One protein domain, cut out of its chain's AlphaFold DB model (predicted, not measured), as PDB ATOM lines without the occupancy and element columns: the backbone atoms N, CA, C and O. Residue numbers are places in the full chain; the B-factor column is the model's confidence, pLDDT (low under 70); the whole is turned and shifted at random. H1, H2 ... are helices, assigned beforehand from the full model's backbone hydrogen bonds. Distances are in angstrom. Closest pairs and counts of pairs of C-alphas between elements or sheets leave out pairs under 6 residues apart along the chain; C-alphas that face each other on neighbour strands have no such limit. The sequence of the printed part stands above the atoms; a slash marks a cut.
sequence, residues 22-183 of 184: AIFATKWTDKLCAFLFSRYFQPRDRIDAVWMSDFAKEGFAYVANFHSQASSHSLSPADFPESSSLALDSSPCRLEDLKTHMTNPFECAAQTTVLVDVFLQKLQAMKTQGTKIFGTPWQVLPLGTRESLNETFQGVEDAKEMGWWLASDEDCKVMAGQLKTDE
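AT A GLANCE: This is residues 22 to 183 of the 184 residues of an uncharacterized protein of Zasmidium cellare ATCC 36951 (UniProt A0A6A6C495). What shape do these atoms make? Three helices, H1, H2 and H4, make an up-and-down bundle at the core: H1 and H2 form a hairpin, and H4 packs slantwise over both. H5 packs on H2, short H3 packs on H1, and H6 crosses H4 at a wide angle. What is it built of, and how large is it? The printed part has 162 residues with six named helices, H1 to H6 in order along the chain, and no named strand; its class is all helix. It is compact, with a radius of gyration of the C-alphas of 15.8 A and spans of 46, 35 and 26 A.

HOW THE PARTS SIT: How is the bundle put together? H1, residues 22 to 41, touches H2, residues 49 to 72, at a shallow tilt of 7 degrees, opposite ways; in this hairpin the closest C-alphas are those of Arg 39 and Phe 55, 6.9 A apart, and H2 touches with residues 55 to 66 alone. H4, residues 105 to 128, touches H2 at a steep tilt of 40 degrees, opposite ways, with the closest C-alphas, of Ala 56 and Val 116, 4.8 A apart. With residues 105 to 112 alone H4 touches H1, the same way at 37 degrees, only just steep; the closest C-alphas, of Thr 29 and Pro 105, are 4.7 A apart. What touches the bundle? H3, residues 95 to 101, touches residues 29 to 37 of H1 alone, with the C-alphas of Phe 37 and Leu 95 closest at 6.0 A. H5, residues 143 to 161, touches H2, with the C-alphas of Lys 57 and Thr 152 closest at 6.0 A. H6, residues 169 to 181, is about perpendicular to H4 at 74 degrees and touches it, with the C-alphas of Val 114 and Cys 172 closest at 5.7 A. Do the backbones pair? Every O i to N i+4 pair is within hydrogen-bond range in H1, H2, H3, H4 and H5, and 8 of 9 are in H6.

IN THESE COORDINATES: Where does the first helix begin? C-alpha 22 of H1 is at (-8.656, 81.007, 107.124). How long are the longer helices? H1 measures 26.0 A, H2 34.4 A, H4 33.5 A and H5 27.4 A. Where does H6 end? C-alpha 181 is at (10.221, 78.567, 75.063).

THE WHOLE: Is it unbroken? The printed part has no cut; the links H2 to H3 and H4 to H5 are long. Where is confidence low? Residue 43, residues 84 to 93 and residues 177 to 183 have pLDDT under 70.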
ATOM      1  N   ALA A  22      -8.642  79.769 107.901       83.19
ATOM      2  CA  ALA A  22      -8.656  81.007 107.124       83.19
ATOM      3  C   ALA A  22      -7.360  81.825 107.277       83.19
ATOM      4  O   ALA A  22      -6.788  82.261 106.281       83.19
ATOM      5  N   ILE A  23      -6.862  82.002 108.506       86.00
ATOM      6  CA  ILE A  23      -5.618  82.751 108.745       86.00
ATOM      7  C   ILE A  23      -4.418  81.974 108.181       86.00
ATOM      8  O   ILE A  23      -3.514  82.582 107.608       86.00
ATOM      9  N   PHE A  24      -4.423  80.641 108.303       88.88
ATOM     10  CA  PHE A  24      -3.394  79.781 107.717       88.88
ATOM     11  C   PHE A  24      -3.345  79.938 106.194       88.88
ATOM     12  O   PHE A  24      -2.269  80.209 105.660       88.88
ATOM     13  N   ALA A  25      -4.497  79.838 105.521       86.94
ATOM     14  CA  ALA A  25      -4.610  80.016 104.077       86.94
ATOM     15  C   ALA A  25      -4.086  81.374 103.638       86.94
ATOM     16  O   ALA A  25      -3.130  81.425 102.872       86.94
ATOM     17  N   THR A  26      -4.629  82.467 104.180       88.25
ATOM     18  CA  THR A  26      -4.204  83.818 103.796       88.25
ATOM     19  C   THR A  26      -2.698  83.997 103.970       88.25
ATOM     20  O   THR A  26      -2.016  84.410 103.037       88.25
ATOM     21  N   LYS A  27      -2.149  83.610 105.127       90.56
ATOM     22  CA  LYS A  27      -0.717  83.752 105.420       90.56
ATOM     23  C   LYS A  27       0.159  82.965 104.448       90.56
ATOM     24  O   LYS A  27       1.199  83.472 104.028       90.56
ATOM     25  N   TRP A  28      -0.189  81.713 104.164       92.81
ATOM     26  CA  TRP A  28       0.654  80.839 103.349       92.81
ATOM     27  C   TRP A  28       0.515  81.106 101.860       92.81
ATOM     28  O   TRP A  28       1.539  81.189 101.184       92.81
ATOM     29  N   THR A  29      -0.702  81.351 101.387       89.88
ATOM     30  CA  THR A  29      -0.950  81.844 100.034       89.88
ATOM     31  C   THR A  29      -0.186  83.141  99.790       89.88
ATOM     32  O   THR A  29       0.582  83.219  98.837       89.88
ATOM     33  N   ASP A  30      -0.286  84.135 100.683       89.69
ATOM     34  CA  ASP A  30       0.432  85.405 100.518       89.69
ATOM     35  C   ASP A  30       1.947  85.211 100.428       89.69
ATOM     36  O   ASP A  30       2.602  85.827  99.586       89.69
ATOM     37  N   LYS A  31       2.516  84.348 101.276       92.50
ATOM     38  CA  LYS A  31       3.955  84.057 101.280       92.50
ATOM     39  C   LYS A  31       4.416  83.367 100.001       92.50
ATOM     40  O   LYS A  31       5.414  83.791  99.424       92.50
ATOM     41  N   LEU A  32       3.716  82.317  99.578       91.38
ATOM     42  CA  LEU A  32       4.082  81.531  98.399       91.38
ATOM     43  C   LEU A  32       3.880  82.347  97.119       91.38
ATOM     44  O   LEU A  32       4.792  82.425  96.300       91.38
ATOM     45  N   CYS A  33       2.760  83.063  96.996       88.56
ATOM     46  CA  CYS A  33       2.520  83.970  95.876       88.56
ATOM     47  C   CYS A  33       3.556  85.100  95.827       88.56
ATOM     48  O   CYS A  33       4.092  85.396  94.762       88.56
ATOM     49  N   ALA A  34       3.903  85.717  96.963       89.44
ATOM     50  CA  ALA A  34       4.944  86.746  96.996       89.44
ATOM     51  C   ALA A  34       6.327  86.189  96.620       89.44
ATOM     52  O   ALA A  34       7.079  86.855  95.901       89.44
ATOM     53  N   PHE A  35       6.661  84.974  97.062       91.31
ATOM     54  CA  PHE A  35       7.890  84.286  96.666       91.31
ATOM     55  C   PHE A  35       7.929  84.051  95.152       91.31
ATOM     56  O   PHE A  35       8.852  84.522  94.488       91.31
ATOM     57  N   LEU A  36       6.900  83.412  94.591       87.06
ATOM     58  CA  LEU A  36       6.805  83.146  93.154       87.06
ATOM     59  C   LEU A  36       6.834  84.443  92.344       87.06
ATOM     60  O   LEU A  36       7.585  84.554  91.381       87.06
ATOM     61  N   PHE A  37       6.088  85.464  92.754       85.75
ATOM     62  CA  PHE A  37       6.092  86.752  92.068       85.75
ATOM     63  C   PHE A  37       7.476  87.403  92.071       85.75
ATOM     64  O   PHE A  37       7.994  87.747  91.011       85.75
ATOM     65  N   SER A  38       8.091  87.542  93.247       85.19
ATOM     66  CA  SER A  38       9.373  88.241  93.400       85.19
ATOM     67  C   SER A  38      10.541  87.508  92.753       85.19
ATOM     68  O   SER A  38      11.451  88.151  92.230       85.19
ATOM     69  N   ARG A  39      10.533  86.173  92.786       83.50
ATOM     70  CA  ARG A  39      11.627  85.365  92.257       83.50
ATOM     71  C   ARG A  39      11.396  84.962  90.808       83.50
ATOM     72  O   ARG A  39      12.321  85.094  90.017       83.50
ATOM     73  N   TYR A  40      10.202  84.501  90.447       80.44
ATOM     74  CA  TYR A  40       9.931  83.868  89.154       80.44
ATOM     75  C   TYR A  40       9.288  84.795  88.115       80.44
ATOM     76  O   TYR A  40       9.736  84.791  86.971       80.44
ATOM     77  N   PHE A  41       8.285  85.597  88.483       77.50
ATOM     78  CA  PHE A  41       7.530  86.412  87.514       77.50
ATOM     79  C   PHE A  41       8.131  87.794  87.237       77.50
ATOM     80  O   PHE A  41       7.751  88.448  86.267       77.50
ATOM     81  N   GLN A  42       9.063  88.264  88.068       75.62
ATOM     82  CA  GLN A  42       9.766  89.510  87.778       75.62
ATOM     83  C   GLN A  42      10.669  89.352  86.541       75.62
ATOM     84  O   GLN A  42      11.419  88.368  86.462       75.62
ATOM     85  N   PRO A  43      10.644  90.325  85.603       68.75
ATOM     86  CA  PRO A  43      11.562  90.355  84.474       68.75
ATOM     87  C   PRO A  43      13.004  90.288  84.967       68.75
ATOM     88  O   PRO A  43      13.385  91.001  85.898       68.75
ATOM     89  N   ARG A  44      13.810  89.434  84.341       73.44
ATOM     90  CA  ARG A  44      15.232  89.314  84.656       73.44
ATOM     91  C   ARG A  44      16.052  89.105  83.400       73.44
ATOM     92  O   ARG A  44      15.626  88.410  82.486       73.44
ATOM     93  N   ASP A  45      17.254  89.671  83.416       71.31
ATOM     94  CA  ASP A  45      18.173  89.629  82.278       71.31
ATOM     95  C   ASP A  45      18.686  88.209  81.996       71.31
ATOM     96  O   ASP A  45      19.063  87.901  80.866       71.31
ATOM     97  N   ARG A  46      18.738  87.334  83.017       74.44
ATOM     98  CA  ARG A  46      19.212  85.952  82.869       74.44
ATOM     99  C   ARG A  46      18.762  85.021  83.996       74.44
ATOM    100  O   ARG A  46      18.688  85.416  85.156       74.44
ATOM    101  N   ILE A  47      18.551  83.752  83.647       83.06
ATOM    102  CA  ILE A  47      18.320  82.628  84.566       83.06
ATOM    103  C   ILE A  47      19.618  81.812  84.681       83.06
ATOM    104  O   ILE A  47      19.774  80.808  84.001       83.06
ATOM    105  N   ASP A  48      20.600  82.235  85.477       88.56
ATOM    106  CA  ASP A  48      21.854  81.474  85.619       88.56
ATOM    107  C   ASP A  48      21.801  80.393  86.719       88.56
ATOM    108  O   ASP A  48      20.829  80.267  87.460       88.56
ATOM    109  N   ALA A  49      22.858  79.578  86.815       89.81
ATOM    110  CA  ALA A  49      22.939  78.481  87.778       89.81
ATOM    111  C   ALA A  49      22.969  78.940  89.249       89.81
ATOM    112  O   ALA A  49      22.516  78.199  90.119       89.81
ATOM    113  N   VAL A  50      23.493  80.137  89.537       91.44
ATOM    114  CA  VAL A  50      23.490  80.697  90.897       91.44
ATOM    115  C   VAL A  50      22.074  81.126  91.250       91.44
ATOM    116  O   VAL A  50      21.559  80.732  92.290       91.44
ATOM    117  N   TRP A  51      21.399  81.820  90.338       91.38
ATOM    118  CA  TRP A  51      19.999  82.186  90.509       91.38
ATOM    119  C   TRP A  51      19.099  80.952  90.679       91.38
ATOM    120  O   TRP A  51      18.278  80.920  91.593       91.38
ATOM    121  N   MET A  52      19.280  79.907  89.856       92.38
ATOM    122  CA  MET A  52      18.524  78.650  89.988       92.38
ATOM    123  C   MET A  52      18.769  77.999  91.353       92.38
ATOM    124  O   MET A  52      17.845  77.455  91.952       92.38
ATOM    125  N   SER A  53      20.008  78.065  91.848       92.88
ATOM    126  CA  SER A  53      20.372  77.550  93.165       92.88
ATOM    127  C   SER A  53      19.673  78.305  94.289       92.88
ATOM    128  O   SER A  53      19.104  77.680  95.183       92.88
ATOM    129  N   ASP A  54      19.705  79.635  94.250       93.19
ATOM    130  CA  ASP A  54      19.069  80.476  95.264       93.19
ATOM    131  C   ASP A  54      17.548  80.277  95.261       93.19
ATOM    132  O   ASP A  54      16.946  80.111  96.323       93.19
ATOM    133  N   PHE A  55      16.939  80.194  94.072       93.50
ATOM    134  CA  PHE A  55      15.522  79.872  93.923       93.50
ATOM    135  C   PHE A  55      15.186  78.520  94.553       93.50
ATOM    136  O   PHE A  55      14.264  78.434  95.362       93.50
ATOM    137  N   ALA A  56      15.917  77.465  94.188       94.62
ATOM    138  CA  ALA A  56      15.621  76.112  94.644       94.62
ATOM    139  C   ALA A  56      15.753  75.980  96.165       94.62
ATOM    140  O   ALA A  56      14.888  75.396  96.816       94.62
ATOM    141  N   LYS A  57      16.795  76.585  96.741       95.31
ATOM    142  CA  LYS A  57      17.018  76.620  98.188       95.31
ATOM    143  C   LYS A  57      15.885  77.332  98.925       95.31
ATOM    144  O   LYS A  57      15.350  76.807  99.901       95.31
ATOM    145  N   GLU A  58      15.535  78.542  98.494       95.12
ATOM    146  CA  GLU A  58      14.482  79.323  99.144       95.12
ATOM    147  C   GLU A  58      13.116  78.664  98.974       95.12
ATOM    148  O   GLU A  58      12.378  78.534  99.950       95.12
ATOM    149  N   GLY A  59      12.808  78.195  97.765       94.88
ATOM    150  CA  GLY A  59      11.565  77.493  97.465       94.88
ATOM    151  C   GLY A  59      11.409  76.233  98.311       94.88
ATOM    152  O   GLY A  59      10.369  76.059  98.945       94.88
ATOM    153  N   PHE A  60      12.460  75.413  98.421       96.00
ATOM    154  CA  PHE A  60      12.469  74.254  99.317       96.00
ATOM    155  C   PHE A  60      12.171  74.656 100.768       96.00
ATOM    156  O   PHE A  60      11.303  74.062 101.404       96.00
ATOM    157  N   ALA A  61      12.818  75.705 101.286       95.19
ATOM    158  CA  ALA A  61      12.578  76.176 102.650       95.19
ATOM    159  C   ALA A  61      11.136  76.676 102.866       95.19
ATOM    160  O   ALA A  61      10.554  76.440 103.929       95.19
ATOM    161  N   TYR A  62      10.534  77.356 101.885       94.50
ATOM    162  CA  TYR A  62       9.128  77.766 101.954       94.50
ATOM    163  C   TYR A  62       8.190  76.558 102.007       94.50
ATOM    164  O   TYR A  62       7.333  76.502 102.892       94.50
ATOM    165  N   VAL A  63       8.381  75.585 101.113       94.88
ATOM    166  CA  VAL A  63       7.555  74.371 101.027       94.88
ATOM    167  C   VAL A  63       7.708  73.511 102.286       94.88
ATOM    168  O   VAL A  63       6.711  73.104 102.881       94.88
ATOM    169  N   ALA A  64       8.933  73.304 102.772       94.56
ATOM    170  CA  ALA A  64       9.189  72.540 103.993       94.56
ATOM    171  C   ALA A  64       8.512  73.174 105.223       94.56
ATOM    172  O   ALA A  64       7.840  72.493 106.002       94.56
ATOM    173  N   ASN A  65       8.623  74.498 105.381       94.25
ATOM    174  CA  ASN A  65       7.960  75.211 106.475       94.25
ATOM    175  C   ASN A  65       6.428  75.170 106.354       94.25
ATOM    176  O   ASN A  65       5.740  75.098 107.377       94.25
ATOM    177  N   PHE A  66       5.899  75.217 105.127       94.50
ATOM    178  CA  PHE A  66       4.471  75.073 104.860       94.50
ATOM    179  C   PHE A  66       3.965  73.713 105.340       94.50
ATOM    180  O   PHE A  66       3.065  73.670 106.178       94.50
ATOM    181  N   HIS A  67       4.586  72.617 104.894       93.38
ATOM    182  CA  HIS A  67       4.172  71.265 105.278       93.38
ATOM    183  C   HIS A  67       4.345  70.998 106.774       93.38
ATOM    184  O   HIS A  67       3.468  70.389 107.387       93.38
ATOM    185  N   SER A  68       5.412  71.515 107.395       91.25
ATOM    186  CA  SER A  68       5.595  71.434 108.849       91.25
ATOM    187  C   SER A  68       4.433  72.087 109.607       91.25
ATOM    188  O   SER A  68       3.869  71.479 110.521       91.25
ATOM    189  N   GLN A  69       4.023  73.298 109.210       90.75
ATOM    190  CA  GLN A  69       2.894  73.978 109.851       90.75
ATOM    191  C   GLN A  69       1.562  73.298 109.512       90.75
ATOM    192  O   GLN A  69       0.782  73.047 110.426       90.75
ATOM    193  N   ALA A  70       1.315  72.937 108.250       91.19
ATOM    194  CA  ALA A  70       0.107  72.221 107.839       91.19
ATOM    195  C   ALA A  70      -0.100  70.940 108.662       91.19
ATOM    196  O   ALA A  70      -1.174  70.736 109.223       91.19
ATOM    197  N   SER A  71       0.959  70.137 108.819       89.94
ATOM    198  CA  SER A  71       0.946  68.922 109.637       89.94
ATOM    199  C   SER A  71       0.663  69.225 111.110       89.94
ATOM    200  O   SER A  71      -0.174  68.561 111.716       89.94
ATOM    201  N   SER A  72       1.274  70.270 111.681       87.31
ATOM    202  CA  SER A  72       1.030  70.656 113.081       87.31
ATOM    203  C   SER A  72      -0.406  71.119 113.366       87.31
ATOM    204  O   SER A  72      -0.863  71.033 114.504       87.31
ATOM    205  N   HIS A  73      -1.115  71.590 112.336       85.06
ATOM    206  CA  HIS A  73      -2.520  71.993 112.400       85.06
ATOM    207  C   HIS A  73      -3.481  70.909 111.875       85.06
ATOM    208  O   HIS A  73      -4.683  71.155 111.825       85.06
ATOM    209  N   SER A  74      -2.977  69.727 111.494       88.25
ATOM    210  CA  SER A  74      -3.752  68.637 110.876       88.25
ATOM    211  C   SER A  74      -4.557  69.074 109.644       88.25
ATOM    212  O   SER A  74      -5.688  68.636 109.452       88.25
ATOM    213  N   LEU A  75      -3.979  69.956 108.825       89.56
ATOM    214  CA  LEU A  75      -4.613  70.499 107.625       89.56
ATOM    215  C   LEU A  75      -4.338  69.632 106.397       89.56
ATOM    216  O   LEU A  75      -3.257  69.063 106.239       89.56
ATOM    217  N   SER A  76      -5.303  69.613 105.490       88.94
ATOM    218  CA  SER A  76      -5.285  68.903 104.218       88.94
ATOM    219  C   SER A  76      -5.738  69.816 103.068       88.94
ATOM    220  O   SER A  76      -6.393  70.833 103.309       88.94
ATOM    221  N   PRO A  77      -5.448  69.465 101.800       87.00
ATOM    222  CA  PRO A  77      -5.918  70.240 100.649       87.00
ATOM    223  C   PRO A  77      -7.440  70.430 100.603       87.00
ATOM    224  O   PRO A  77      -7.903  71.469 100.146       87.00
ATOM    225  N   ALA A  78      -8.206  69.453 101.108       86.94
ATOM    226  CA  ALA A  78      -9.671  69.463 101.112       86.94
ATOM    227  C   ALA A  78     -10.282  70.458 102.115       86.94
ATOM    228  O   ALA A  78     -11.476  70.738 102.051       86.94
ATOM    229  N   ASP A  79      -9.474  71.010 103.028       86.25
ATOM    230  CA  ASP A  79      -9.911  72.039 103.979       86.25
ATOM    231  C   ASP A  79     -10.022  73.436 103.339       86.25
ATOM    232  O   ASP A  79     -10.410  74.400 104.008       86.25
ATOM    233  N   PHE A  80      -9.672  73.556 102.054       87.12
ATOM    234  CA  PHE A  80      -9.581  74.807 101.309       87.12
ATOM    235  C   PHE A  80     -10.319  74.706  99.967       87.12
ATOM    236  O   PHE A  80     -10.438  73.613  99.412       87.12
ATOM    237  N   PRO A  81     -10.835  75.828  99.433       83.62
ATOM    238  CA  PRO A  81     -11.428  75.839  98.101       83.62
ATOM    239  C   PRO A  81     -10.364  75.526  97.045       83.62
ATOM    240  O   PRO A  81      -9.238  76.006  97.164       83.62
ATOM    241  N   GLU A  82     -10.732  74.774  96.007       79.75
ATOM    242  CA  GLU A  82      -9.878  74.559  94.831       79.75
ATOM    243  C   GLU A  82      -9.501  75.901  94.197       79.75
ATOM    244  O   GLU A  82     -10.345  76.802  94.094       79.75
ATOM    245  N   SER A  83      -8.245  76.053  93.776       73.19
ATOM    246  CA  SER A  83      -7.853  77.254  93.038       73.19
ATOM    247  C   SER A  83      -8.188  77.115  91.557       73.19
ATOM    248  O   SER A  83      -8.226  76.030  90.979       73.19
ATOM    249  N   SER A  84      -8.422  78.249  90.903       66.12
ATOM    250  CA  SER A  84      -8.528  78.272  89.446       66.12
ATOM    251  C   SER A  84      -7.149  78.029  88.834       66.12
ATOM    252  O   SER A  84      -6.180  78.676  89.231       66.12
ATOM    253  N   SER A  85      -7.058  77.139  87.850       57.09
ATOM    254  CA  SER A  85      -5.809  76.847  87.151       57.09
ATOM    255  C   SER A  85      -5.241  78.108  86.497       57.09
ATOM    256  O   SER A  85      -5.770  78.611  85.507       57.09
ATOM    257  N   LEU A  86      -4.136  78.613  87.048       58.16
ATOM    258  CA  LEU A  86      -3.306  79.594  86.365       58.16
ATOM    259  C   LEU A  86      -2.405  78.827  85.399       58.16
ATOM    260  O   LEU A  86      -1.579  78.020  85.829       58.16
ATOM    261  N   ALA A  87      -2.554  79.061  84.098       56.03
ATOM    262  CA  ALA A  87      -1.463  78.743  83.195       56.03
ATOM    263  C   ALA A  87      -0.295  79.645  83.614       56.03
ATOM    264  O   ALA A  87      -0.452  80.859  83.663       56.03
ATOM    265  N   LEU A  88       0.856  79.066  83.965       57.88
ATOM    266  CA  LEU A  88       2.117  79.801  84.088       57.88
ATOM    267  C   LEU A  88       2.575  80.208  82.676       57.88
ATOM    268  O   LEU A  88       3.611  79.761  82.191       57.88
ATOM    269  N   ASP A  89       1.755  80.984  81.970       54.44
ATOM    270  CA  ASP A  89       2.147  81.623  80.730       54.44
ATOM    271  C   ASP A  89       3.022  82.836  81.065       54.44
ATOM    272  O   ASP A  89       2.801  83.559  82.036       54.44
ATOM    273  N   SER A  90       4.088  83.037  80.294       49.44
ATOM    274  CA  SER A  90       5.129  84.049  80.518       49.44
ATOM    275  C   SER A  90       4.657  85.500  80.306       49.44
ATOM    276  O   SER A  90       5.456  86.413  80.089       49.44
ATOM    277  N   SER A  91       3.350  85.749  80.404       50.69
ATOM    278  CA  SER A  91       2.781  87.091  80.437       50.69
ATOM    279  C   SER A  91       3.145  87.800  81.748       50.69
ATOM    280  O   SER A  91       3.336  87.149  82.779       50.69
ATOM    281  N   PRO A  92       3.226  89.143  81.760       55.62
ATOM    282  CA  PRO A  92       3.438  89.901  82.986       55.62
ATOM    283  C   PRO A  92       2.248  89.707  83.939       55.62
ATOM    284  O   PRO A  92       1.259  90.434  83.883       55.62
ATOM    285  N   CYS A  93       2.358  88.711  84.812       65.88
ATOM    286  CA  CYS A  93       1.400  88.411  85.865       65.88
ATOM    287  C   CYS A  93       1.574  89.433  86.990       65.88
ATOM    288  O   CYS A  93       2.693  89.630  87.469       65.88
ATOM    289  N   ARG A  94       0.507  90.117  87.422       76.31
ATOM    290  CA  ARG A  94       0.569  90.950  88.633       76.31
ATOM    291  C   ARG A  94       0.444  90.050  89.857       76.31
ATOM    292  O   ARG A  94      -0.269  89.054  89.830       76.31
ATOM    293  N   LEU A  95       1.067  90.438  90.971       77.44
ATOM    294  CA  LEU A  95       0.921  89.708  92.236       77.44
ATOM    295  C   LEU A  95      -0.555  89.527  92.633       77.44
ATOM    296  O   LEU A  95      -0.926  88.478  93.143       77.44
ATOM    297  N   GLU A  96      -1.392  90.532  92.374       77.56
ATOM    298  CA  GLU A  96      -2.832  90.459  92.644       77.56
ATOM    299  C   GLU A  96      -3.542  89.416  91.772       77.56
ATOM    300  O   GLU A  96      -4.434  88.724  92.260       77.56
ATOM    301  N   ASP A  97      -3.112  89.233  90.521       75.44
ATOM    302  CA  ASP A  97      -3.656  88.194  89.641       75.44
ATOM    303  C   ASP A  97      -3.286  86.814  90.203       75.44
ATOM    304  O   ASP A  97      -4.148  85.954  90.388       75.44
ATOM    305  N   LEU A  98      -2.024  86.642  90.614       75.94
ATOM    306  CA  LEU A  98      -1.541  85.412  91.242       75.94
ATOM    307  C   LEU A  98      -2.341  85.056  92.505       75.94
ATOM    308  O   LEU A  98      -2.782  83.921  92.664       75.94
ATOM    309  N   LYS A  99      -2.589  86.036  93.381       78.81
ATOM    310  CA  LYS A  99      -3.385  85.858  94.606       78.81
ATOM    311  C   LYS A  99      -4.862  85.574  94.337       78.81
ATOM    312  O   LYS A  99      -5.490  84.868  95.117       78.81
ATOM    313  N   THR A 100      -5.416  86.127  93.261       75.00
ATOM    314  CA  THR A 100      -6.819  85.902  92.882       75.00
ATOM    315  C   THR A 100      -7.026  84.478  92.380       75.00
ATOM    316  O   THR A 100      -8.065  83.873  92.635       75.00
ATOM    317  N   HIS A 101      -6.030  83.936  91.686       74.12
ATOM    318  CA  HIS A 101      -6.113  82.611  91.094       74.12
ATOM    319  C   HIS A 101      -5.636  81.490  92.003       74.12
ATOM    320  O   HIS A 101      -6.097  80.369  91.825       74.12
ATOM    321  N   MET A 102      -4.749  81.773  92.960       79.56
ATOM    322  CA  MET A 102      -4.204  80.798  93.898       79.56
ATOM    323  C   MET A 102      -4.802  80.988  95.288       79.56
ATOM    324  O   MET A 102      -4.212  81.620  96.158       79.56
ATOM    325  N   THR A 103      -5.995  80.451  95.512       80.94
ATOM    326  CA  THR A 103      -6.689  80.555  96.803       80.94
ATOM    327  C   THR A 103      -6.375  79.393  97.739       80.94
ATOM    328  O   THR A 103      -6.501  79.546  98.955       80.94
ATOM    329  N   ASN A 104      -5.933  78.252  97.201       87.88
ATOM    330  CA  ASN A 104      -5.530  77.091  97.982       87.88
ATOM    331  C   ASN A 104      -4.022  77.135  98.285       87.88
ATOM    332  O   ASN A 104      -3.206  77.026  97.361       87.88
ATOM    333  N   PRO A 105      -3.602  77.232  99.560       90.38
ATOM    334  CA  PRO A 105      -2.183  77.259  99.900       90.38
ATOM    335  C   PRO A 105      -1.467  75.932  99.575       90.38
ATOM    336  O   PRO A 105      -0.266  75.953  99.316       90.38
ATOM    337  N   PHE A 106      -2.177  74.794  99.532       91.06
ATOM    338  CA  PHE A 106      -1.594  73.510  99.116       91.06
ATOM    339  C   PHE A 106      -1.276  73.484  97.625       91.06
ATOM    340  O   PHE A 106      -0.236  72.964  97.233       91.06
ATOM    341  N   GLU A 107      -2.126  74.084  96.794       88.00
ATOM    342  CA  GLU A 107      -1.857  74.191  95.360       88.00
ATOM    343  C   GLU A 107      -0.728  75.192  95.084       88.00
ATOM    344  O   GLU A 107       0.146  74.911  94.266       88.00
ATOM    345  N   CYS A 108      -0.665  76.306  95.831       88.19
ATOM    346  CA  CYS A 108       0.483  77.224  95.793       88.19
ATOM    347  C   CYS A 108       1.795  76.489  96.106       88.19
ATOM    348  O   CYS A 108       2.816  76.679  95.436       88.19
ATOM    349  N   ALA A 109       1.772  75.661  97.156       91.75
ATOM    350  CA  ALA A 109       2.924  74.882  97.579       91.75
ATOM    351  C   ALA A 109       3.300  73.864  96.502       91.75
ATOM    352  O   ALA A 109       4.460  73.822  96.117       91.75
ATOM    353  N   ALA A 110       2.329  73.136  95.941       89.25
ATOM    354  CA  ALA A 110       2.558  72.172  94.866       89.25
ATOM    355  C   ALA A 110       3.211  72.815  93.633       89.25
ATOM    356  O   ALA A 110       4.199  72.294  93.120       89.25
ATOM    357  N   GLN A 111       2.735  73.981  93.192       86.62
ATOM    358  CA  GLN A 111       3.361  74.694  92.074       86.62
ATOM    359  C   GLN A 111       4.788  75.148  92.393       86.62
ATOM    360  O   GLN A 111       5.684  75.038  91.553       86.62
ATOM    361  N   THR A 112       5.017  75.616  93.622       91.12
ATOM    362  CA  THR A 112       6.363  75.953  94.098       91.12
ATOM    363  C   THR A 112       7.268  74.719  94.069       91.12
ATOM    364  O   THR A 112       8.387  74.806  93.570       91.12
ATOM    365  N   THR A 113       6.774  73.563  94.521       92.69
ATOM    366  CA  THR A 113       7.479  72.273  94.487       92.69
ATOM    367  C   THR A 113       7.870  71.885  93.064       92.69
ATOM    368  O   THR A 113       9.035  71.577  92.829       92.69
ATOM    369  N   VAL A 114       6.948  71.967  92.097       90.19
ATOM    370  CA  VAL A 114       7.241  71.638  90.689       90.19
ATOM    371  C   VAL A 114       8.329  72.554  90.120       90.19
ATOM    372  O   VAL A 114       9.270  72.074  89.489       90.19
ATOM    373  N   LEU A 115       8.256  73.867  90.365       89.25
ATOM    374  CA  LEU A 115       9.285  74.809  89.908       89.25
ATOM    375  C   LEU A 115      10.654  74.532  90.541       89.25
ATOM    376  O   LEU A 115      11.672  74.554  89.843       89.25
ATOM    377  N   VAL A 116      10.685  74.258  91.847       93.25
ATOM    378  CA  VAL A 116      11.914  73.875  92.556       93.25
ATOM    379  C   VAL A 116      12.502  72.606  91.943       93.25
ATOM    380  O   VAL A 116      13.691  72.596  91.622       93.25
ATOM    381  N   ASP A 117      11.688  71.580  91.695       93.06
ATOM    382  CA  ASP A 117      12.150  70.319  91.112       93.06
ATOM    383  C   ASP A 117      12.710  70.491  89.702       93.06
ATOM    384  O   ASP A 117      13.768  69.939  89.400       93.06
ATOM    385  N   VAL A 118      12.088  71.308  88.849       90.81
ATOM    386  CA  VAL A 118      12.621  71.575  87.502       90.81
ATOM    387  C   VAL A 118      14.023  72.193  87.569       90.81
ATOM    388  O   VAL A 118      14.926  71.777  86.832       90.81
ATOM    389  N   PHE A 119      14.248  73.160  88.462       92.44
ATOM    390  CA  PHE A 119      15.574  73.759  88.624       92.44
ATOM    391  C   PHE A 119      16.575  72.795  89.262       92.44
ATOM    392  O   PHE A 119      17.710  72.699  88.785       92.44
ATOM    393  N   LEU A 120      16.164  72.033  90.276       94.50
ATOM    394  CA  LEU A 120      17.015  71.017  90.892       94.50
ATOM    395  C   LEU A 120      17.405  69.925  89.895       94.50
ATOM    396  O   LEU A 120      18.565  69.530  89.881       94.50
ATOM    397  N   GLN A 121      16.513  69.497  89.000       93.00
ATOM    398  CA  GLN A 121      16.843  68.548  87.932       93.00
ATOM    399  C   GLN A 121      17.907  69.113  86.977       93.00
ATOM    400  O   GLN A 121      18.884  68.420  86.674       93.00
ATOM    401  N   LYS A 122      17.783  70.381  86.547       92.19
ATOM    402  CA  LYS A 122      18.813  71.053  85.723       92.19
ATOM    403  C   LYS A 122      20.165  71.109  86.458       92.19
ATOM    404  O   LYS A 122      21.198  70.773  85.874       92.19
ATOM    405  N   LEU A 123      20.167  71.480  87.738       94.50
ATOM    406  CA  LEU A 123      21.375  71.579  88.573       94.50
ATOM    407  C   LEU A 123      21.998  70.205  88.883       94.50
ATOM    408  O   LEU A 123      23.220  70.054  88.882       94.50
ATOM    409  N   GLN A 124      21.179  69.178  89.090       95.00
ATOM    410  CA  GLN A 124      21.630  67.809  89.328       95.00
ATOM    411  C   GLN A 124      22.241  67.202  88.062       95.00
ATOM    412  O   GLN A 124      23.271  66.525  88.143       95.00
ATOM    413  N   ALA A 125      21.678  67.482  86.882       93.50
ATOM    414  CA  ALA A 125      22.291  67.114  85.605       93.50
ATOM    415  C   ALA A 125      23.653  67.805  85.421       93.50
ATOM    416  O   ALA A 125      24.622  67.162  85.011       93.50
ATOM    417  N   MET A 126      23.771  69.078  85.817       94.44
ATOM    418  CA  MET A 126      25.042  69.814  85.789       94.44
ATOM    419  C   MET A 126      26.096  69.151  86.687       94.44
ATOM    420  O   MET A 126      27.250  69.000  86.280       94.44
ATOM    421  N   LYS A 127      25.699  68.689  87.879       94.81
ATOM    422  CA  LYS A 127      26.566  67.982  88.837       94.81
ATOM    423  C   LYS A 127      26.980  66.581  88.374       94.81
ATOM    424  O   LYS A 127      28.143  66.218  88.520       94.81
ATOM    425  N   THR A 128      26.038  65.781  87.876       95.62
ATOM    426  CA  THR A 128      26.229  64.327  87.676       95.62
ATOM    427  C   THR A 128      26.558  63.941  86.240       95.62
ATOM    428  O   THR A 128      27.355  63.037  86.015       95.62
ATOM    429  N   GLN A 129      25.975  64.640  85.267       94.19
ATOM    430  CA  GLN A 129      26.130  64.358  83.837       94.19
ATOM    431  C   GLN A 129      27.128  65.318  83.171       94.19
ATOM    432  O   GLN A 129      27.465  65.150  82.002       94.19
ATOM    433  N   GLY A 130      27.601  66.339  83.898       91.25
ATOM    434  CA  GLY A 130      28.535  67.338  83.380       91.25
ATOM    435  C   GLY A 130      27.905  68.308  82.378       91.25
ATOM    436  O   GLY A 130      28.630  68.929  81.594       91.25
ATOM    437  N   THR A 131      26.573  68.446  82.380       92.88
ATOM    438  CA  THR A 131      25.903  69.464  81.563       92.88
ATOM    439  C   THR A 131      26.338  70.864  82.002       92.88
ATOM    440  O   THR A 131      26.795  71.084  83.125       92.88
ATOM    441  N   LYS A 132      26.242  71.833  81.088       91.50
ATOM    442  CA  LYS A 132      26.578  73.232  81.366       91.50
ATOM    443  C   LYS A 132      25.308  74.059  81.365       91.50
ATOM    444  O   LYS A 132      24.525  73.973  80.423       91.50
ATOM    445  N   ILE A 133      25.152  74.910  82.369       89.56
ATOM    446  CA  ILE A 133      24.073  75.895  82.424       89.56
ATOM    447  C   ILE A 133      24.652  77.210  81.906       89.56
ATOM    448  O   ILE A 133      25.530  77.802  82.532       89.56
ATOM    449  N   PHE A 134      24.227  77.613  80.705       85.19
ATOM    450  CA  PHE A 134      24.759  78.770  79.974       85.19
ATOM    451  C   PHE A 134      26.299  78.818  79.904       85.19
ATOM    452  O   PHE A 134      26.925  79.841  80.185       85.19
ATOM    453  N   GLY A 135      26.920  77.685  79.570       87.00
ATOM    454  CA  GLY A 135      28.377  77.564  79.457       87.00
ATOM    455  C   GLY A 135      29.119  77.398  80.787       87.00
ATOM    456  O   GLY A 135      30.281  76.990  80.766       87.00
ATOM    457  N   THR A 136      28.460  77.616  81.927       89.62
ATOM    458  CA  THR A 136      29.039  77.417  83.260       89.62
ATOM    459  C   THR A 136      28.971  75.934  83.643       89.62
ATOM    460  O   THR A 136      27.877  75.366  83.638       89.62
ATOM    461  N   PRO A 137      30.104  75.274  83.955       94.31
ATOM    462  CA  PRO A 137      30.135  73.910  84.483       94.31
ATOM    463  C   PRO A 137      30.040  73.890  86.020       94.31
ATOM    464  O   PRO A 137      30.338  74.888  86.678       94.31
ATOM    465  N   TRP A 138      29.655  72.746  86.601       95.25
ATOM    466  CA  TRP A 138      29.459  72.576  88.053       95.25
ATOM    467  C   TRP A 138      30.632  73.101  88.888       95.25
ATOM    468  O   TRP A 138      30.436  73.805  89.873       95.25
ATOM    469  N   GLN A 139      31.863  72.803  88.468       95.31
ATOM    470  CA  GLN A 139      33.086  73.107  89.213       95.31
ATOM    471  C   GLN A 139      33.369  74.612  89.341       95.31
ATOM    472  O   GLN A 139      34.148  75.001  90.208       95.31
ATOM    473  N   VAL A 140      32.754  75.445  88.495       95.38
ATOM    474  CA  VAL A 140      32.910  76.909  88.520       95.38
ATOM    475  C   VAL A 140      31.973  77.561  89.540       95.38
ATOM    476  O   VAL A 140      32.215  78.695  89.947       95.38
ATOM    477  N   LEU A 141      30.934  76.856  90.002       93.88
ATOM    478  CA  LEU A 141      30.056  77.386  91.041       93.88
ATOM    479  C   LEU A 141      30.829  77.600  92.354       93.88
ATOM    480  O   LEU A 141      31.642  76.738  92.734       93.88
ATOM    481  N   PRO A 142      30.550  78.700  93.085       95.56
ATOM    482  CA  PRO A 142      31.128  78.927  94.403       95.56
ATOM    483  C   PRO A 142      30.936  77.707  95.306       95.56
ATOM    484  O   PRO A 142      29.901  77.042  95.258       95.56
ATOM    485  N   LEU A 143      31.937  77.401  96.136       95.12
ATOM    486  CA  LEU A 143      31.888  76.225  97.010       95.12
ATOM    487  C   LEU A 143      30.636  76.234  97.900       95.12
ATOM    488  O   LEU A 143      29.914  75.244  97.910       95.12
ATOM    489  N   GLY A 144      30.327  77.371  98.532       94.94
ATOM    490  CA  GLY A 144      29.135  77.507  99.375       94.94
ATOM    491  C   GLY A 144      27.817  77.286  98.621       94.94
ATOM    492  O   GLY A 144      26.883  76.715  99.174       94.94
ATOM    493  N   THR A 145      27.746  77.654  97.336       94.31
ATOM    494  CA  THR A 145      26.588  77.341  96.480       94.31
ATOM    495  C   THR A 145      26.466  75.833  96.272       94.31
ATOM    496  O   THR A 145      25.390  75.269  96.436       94.31
ATOM    497  N   ARG A 146      27.576  75.151  95.964       95.88
ATOM    498  CA  ARG A 146      27.586  73.691  95.760       95.88
ATOM    499  C   ARG A 146      27.223  72.920  97.028       95.88
ATOM    500  O   ARG A 146      26.501  71.933  96.940       95.88
ATOM    501  N   GLU A 147      27.725  73.350  98.181       95.44
ATOM    502  CA  GLU A 147      27.402  72.759  99.484       95.44
ATOM    503  C   GLU A 147      25.921  72.946  99.816       95.44
ATOM    504  O   GLU A 147      25.225  71.962 100.054       95.44
ATOM    505  N   SER A 148      25.406  74.172  99.690       94.38
ATOM    506  CA  SER A 148      23.988  74.460  99.926       94.38
ATOM    507  C   SER A 148      23.063  73.695  98.971       94.38
ATOM    508  O   SER A 148      21.964  73.302  99.364       94.38
ATOM    509  N   LEU A 149      23.488  73.453  97.728       95.88
ATOM    510  CA  LEU A 149      22.747  72.605  96.793       95.88
ATOM    511  C   LEU A 149      22.749  71.141  97.208       95.88
ATOM    512  O   LEU A 149      21.718  70.493  97.100       95.88
ATOM    513  N   ASN A 150      23.871  70.617  97.703       96.00
ATOM    514  CA  ASN A 150      23.916  69.248  98.218       96.00
ATOM    515  C   ASN A 150      22.959  69.057  99.399       96.00
ATOM    516  O   ASN A 150      22.259  68.049  99.437       96.00
ATOM    517  N   GLU A 151      22.894  70.028 100.309       96.06
ATOM    518  CA  GLU A 151      21.921  70.034 101.407       96.06
ATOM    519  C   GLU A 151      20.482  70.079 100.882       96.06
ATOM    520  O   GLU A 151      19.632  69.329 101.350       96.06
ATOM    521  N   THR A 152      20.217  70.913  99.872       96.25
ATOM    522  CA  THR A 152      18.880  71.027  99.268       96.25
ATOM    523  C   THR A 152      18.474  69.732  98.560       96.25
ATOM    524  O   THR A 152      17.345  69.282  98.725       96.25
ATOM    525  N   PHE A 153      19.390  69.089  97.823       96.62
ATOM    526  CA  PHE A 153      19.139  67.782  97.210       96.62
ATOM    527  C   PHE A 153      18.789  66.738  98.266       96.62
ATOM    528  O   PHE A 153      17.796  66.039  98.108       96.62
ATOM    529  N   GLN A 154      19.566  66.661  99.350       96.44
ATOM    530  CA  GLN A 154      19.281  65.714 100.426       96.44
ATOM    531  C   GLN A 154      17.929  66.003 101.083       96.44
ATOM    532  O   GLN A 154      17.131  65.090 101.248       96.44
ATOM    533  N   GLY A 155      17.631  67.269 101.384       95.50
ATOM    534  CA  GLY A 155      16.360  67.655 101.992       95.50
ATOM    535  C   GLY A 155      15.144  67.318 101.125       95.50
ATOM    536  O   GLY A 155      14.101  66.946 101.659       95.50
ATOM    537  N   VAL A 156      15.267  67.407  99.797       94.44
ATOM    538  CA  VAL A 156      14.210  66.977  98.868       94.44
ATOM    539  C   VAL A 156      14.044  65.460  98.864       94.44
ATOM    540  O   VAL A 156      12.912  64.984  98.858       94.44
ATOM    541  N   GLU A 157      15.129  64.688  98.899       94.38
ATOM    542  CA  GLU A 157      15.026  63.228  99.006       94.38
ATOM    543  C   GLU A 157      14.364  62.811 100.328       94.38
ATOM    544  O   GLU A 157      13.407  62.036 100.306       94.38
ATOM    545  N   ASP A 158      14.747  63.423 101.452       94.88
ATOM    546  CA  ASP A 158      14.101  63.191 102.751       94.88
ATOM    547  C   ASP A 158      12.596  63.541 102.696       94.88
ATOM    548  O   ASP A 158      11.744  62.823 103.222       94.88
ATOM    549  N   ALA A 159      12.237  64.634 102.017       93.31
ATOM    550  CA  ALA A 159      10.851  65.067 101.840       93.31
ATOM    551  C   ALA A 159      10.013  64.102 100.981       93.31
ATOM    552  O   ALA A 159       8.820  63.902 101.249       93.31
ATOM    553  N   LYS A 160      10.628  63.492  99.959       93.19
ATOM    554  CA  LYS A 160      10.016  62.435  99.140       93.19
ATOM    555  C   LYS A 160       9.787  61.175  99.962       93.19
ATOM    556  O   LYS A 160       8.695  60.613  99.900       93.19
ATOM    557  N   GLU A 161      10.761  60.766 100.773       92.69
ATOM    558  CA  GLU A 161      10.622  59.620 101.683       92.69
ATOM    559  C   GLU A 161       9.496  59.828 102.705       92.69
ATOM    560  O   GLU A 161       8.748  58.901 103.014       92.69
ATOM    561  N   MET A 162       9.323  61.061 103.185       89.62
ATOM    562  CA  MET A 162       8.221  61.445 104.074       89.62
ATOM    563  C   MET A 162       6.864  61.604 103.363       89.62
ATOM    564  O   MET A 162       5.852  61.824 104.029       89.62
ATOM    565  N   GLY A 163       6.818  61.508 102.031       88.44
ATOM    566  CA  GLY A 163       5.582  61.471 101.247       88.44
ATOM    567  C   GLY A 163       4.857  62.808 101.070       88.44
ATOM    568  O   GLY A 163       3.708  62.809 100.633       88.44
ATOM    569  N   TRP A 164       5.486  63.942 101.396       87.62
ATOM    570  CA  TRP A 164       4.892  65.273 101.187       87.62
ATOM    571  C   TRP A 164       5.504  66.039 100.009       87.62
ATOM    572  O   TRP A 164       4.930  67.031  99.564       87.62
ATOM    573  N   TRP A 165       6.618  65.561  99.449       90.88
ATOM    574  CA  TRP A 165       7.166  66.072  98.193       90.88
ATOM    575  C   TRP A 165       6.549  65.340  96.994       90.88
ATOM    576  O   TRP A 165       7.017  64.276  96.594       90.88
ATOM    577  N   LEU A 166       5.463  65.892  96.445       81.50
ATOM    578  CA  LEU A 166       4.599  65.212  95.466       81.50
ATOM    579  C   LEU A 166       4.622  65.838  94.059       81.50
ATOM    580  O   LEU A 166       3.606  65.826  93.367       81.50
ATOM    581  N   ALA A 167       5.750  66.394  93.614       78.19
ATOM    582  CA  ALA A 167       5.868  66.836  92.224       78.19
ATOM    583  C   ALA A 167       5.879  65.622  91.281       78.19
ATOM    584  O   ALA A 167       6.721  64.732  91.411       78.19
ATOM    585  N   SER A 168       4.934  65.569  90.336       74.81
ATOM    586  CA  SER A 168       4.908  64.495  89.347       74.81
ATOM    587  C   SER A 168       5.917  64.761  88.226       74.81
ATOM    588  O   SER A 168       6.156  65.906  87.829       74.81
ATOM    589  N   ASP A 169       6.489  63.690  87.669       74.69
ATOM    590  CA  ASP A 169       7.380  63.782  86.507       74.69
ATOM    591  C   ASP A 169       6.698  64.454  85.306       74.69
ATOM    592  O   ASP A 169       7.365  65.089  84.488       74.69
ATOM    593  N   GLU A 170       5.378  64.305  85.177       76.12
ATOM    594  CA  GLU A 170       4.609  64.898  84.085       76.12
ATOM    595  C   GLU A 170       4.456  66.411  84.268       76.12
ATOM    596  O   GLU A 170       4.750  67.167  83.340       76.12
ATOM    597  N   ASP A 171       4.128  66.868  85.479       76.56
ATOM    598  CA  ASP A 171       4.060  68.301  85.799       76.56
ATOM    599  C   ASP A 171       5.425  68.969  85.594       76.56
ATOM    600  O   ASP A 171       5.524  70.047  85.002       76.56
ATOM    601  N   CYS A 172       6.503  68.288  85.996       76.88
ATOM    602  CA  CYS A 172       7.866  68.761  85.773       76.88
ATOM    603  C   CYS A 172       8.199  68.877  84.278       76.88
ATOM    604  O   CYS A 172       8.841  69.846  83.869       76.88
ATOM    605  N   LYS A 173       7.764  67.930  83.435       75.44
ATOM    606  CA  LYS A 173       7.982  67.990  81.977       75.44
ATOM    607  C   LYS A 173       7.204  69.123  81.324       75.44
ATOM    608  O   LYS A 173       7.775  69.816  80.480       75.44
ATOM    609  N   VAL A 174       5.938  69.316  81.700       75.94
ATOM    610  CA  VAL A 174       5.100  70.409  81.186       75.94
ATOM    611  C   VAL A 174       5.741  71.755  81.525       75.94
ATOM    612  O   VAL A 174       5.994  72.556  80.623       75.94
ATOM    613  N   MET A 175       6.115  71.957  82.791       76.00
ATOM    614  CA  MET A 175       6.777  73.183  83.250       76.00
ATOM    615  C   MET A 175       8.152  73.391  82.601       76.00
ATOM    616  O   MET A 175       8.483  74.493  82.164       76.00
ATOM    617  N   ALA A 176       8.962  72.337  82.470       73.25
ATOM    618  CA  ALA A 176      10.250  72.422  81.780       73.25
ATOM    619  C   ALA A 176      10.094  72.747  80.284       73.25
ATOM    620  O   ALA A 176      10.970  73.391  79.705       73.25
ATOM    621  N   GLY A 177       9.005  72.298  79.651       69.81
ATOM    622  CA  GLY A 177       8.640  72.652  78.281       69.81
ATOM    623  C   GLY A 177       8.343  74.142  78.134       69.81
ATOM    624  O   GLY A 177       8.908  74.778  77.249       69.81
ATOM    625  N   GLN A 178       7.544  74.702  79.046       67.62
ATOM    626  CA  GLN A 178       7.217  76.134  79.080       67.62
ATOM    627  C   GLN A 178       8.466  77.005  79.274       67.62
ATOM    628  O   GLN A 178       8.655  77.983  78.554       67.62
ATOM    629  N   LEU A 179       9.378  76.596  80.160       66.38
ATOM    630  CA  LEU A 179      10.634  77.310  80.419       66.38
ATOM    631  C   LEU A 179      11.613  77.326  79.236       66.38
ATOM    632  O   LEU A 179      12.419  78.243  79.127       66.38
ATOM    633  N   LYS A 180      11.583  76.315  78.359       57.09
ATOM    634  CA  LYS A 180      12.459  76.262  77.172       57.09
ATOM    635  C   LYS A 180      12.034  77.241  76.082       57.09
ATOM    636  O   LYS A 180      12.882  77.668  75.306       57.09
ATOM    637  N   THR A 181      10.749  77.577  76.011       46.41
ATOM    638  CA  THR A 181      10.221  78.567  75.063       46.41
ATOM    639  C   THR A 181      10.699  79.990  75.359       46.41
ATOM    640  O   THR A 181      10.764  80.784  74.429       46.41
ATOM    641  N   ASP A 182      11.102  80.276  76.601       41.84
ATOM    642  CA  ASP A 182      11.644  81.577  77.023       41.84
ATOM    643  C   ASP A 182      13.193  81.641  76.972       41.84
ATOM    644  O   ASP A 182      13.784  82.688  77.228       41.84
ATOM    645  N   GLU A 183      13.877  80.528  76.659       41.81
ATOM    646  CA  GLU A 183      15.340  80.471  76.451       41.81
ATOM    647  C   GLU A 183      15.744  80.743  74.971       41.81
ATOM    648  O   GLU A 183      16.927  80.617  74.637       41.81
TER     649      GLU A 183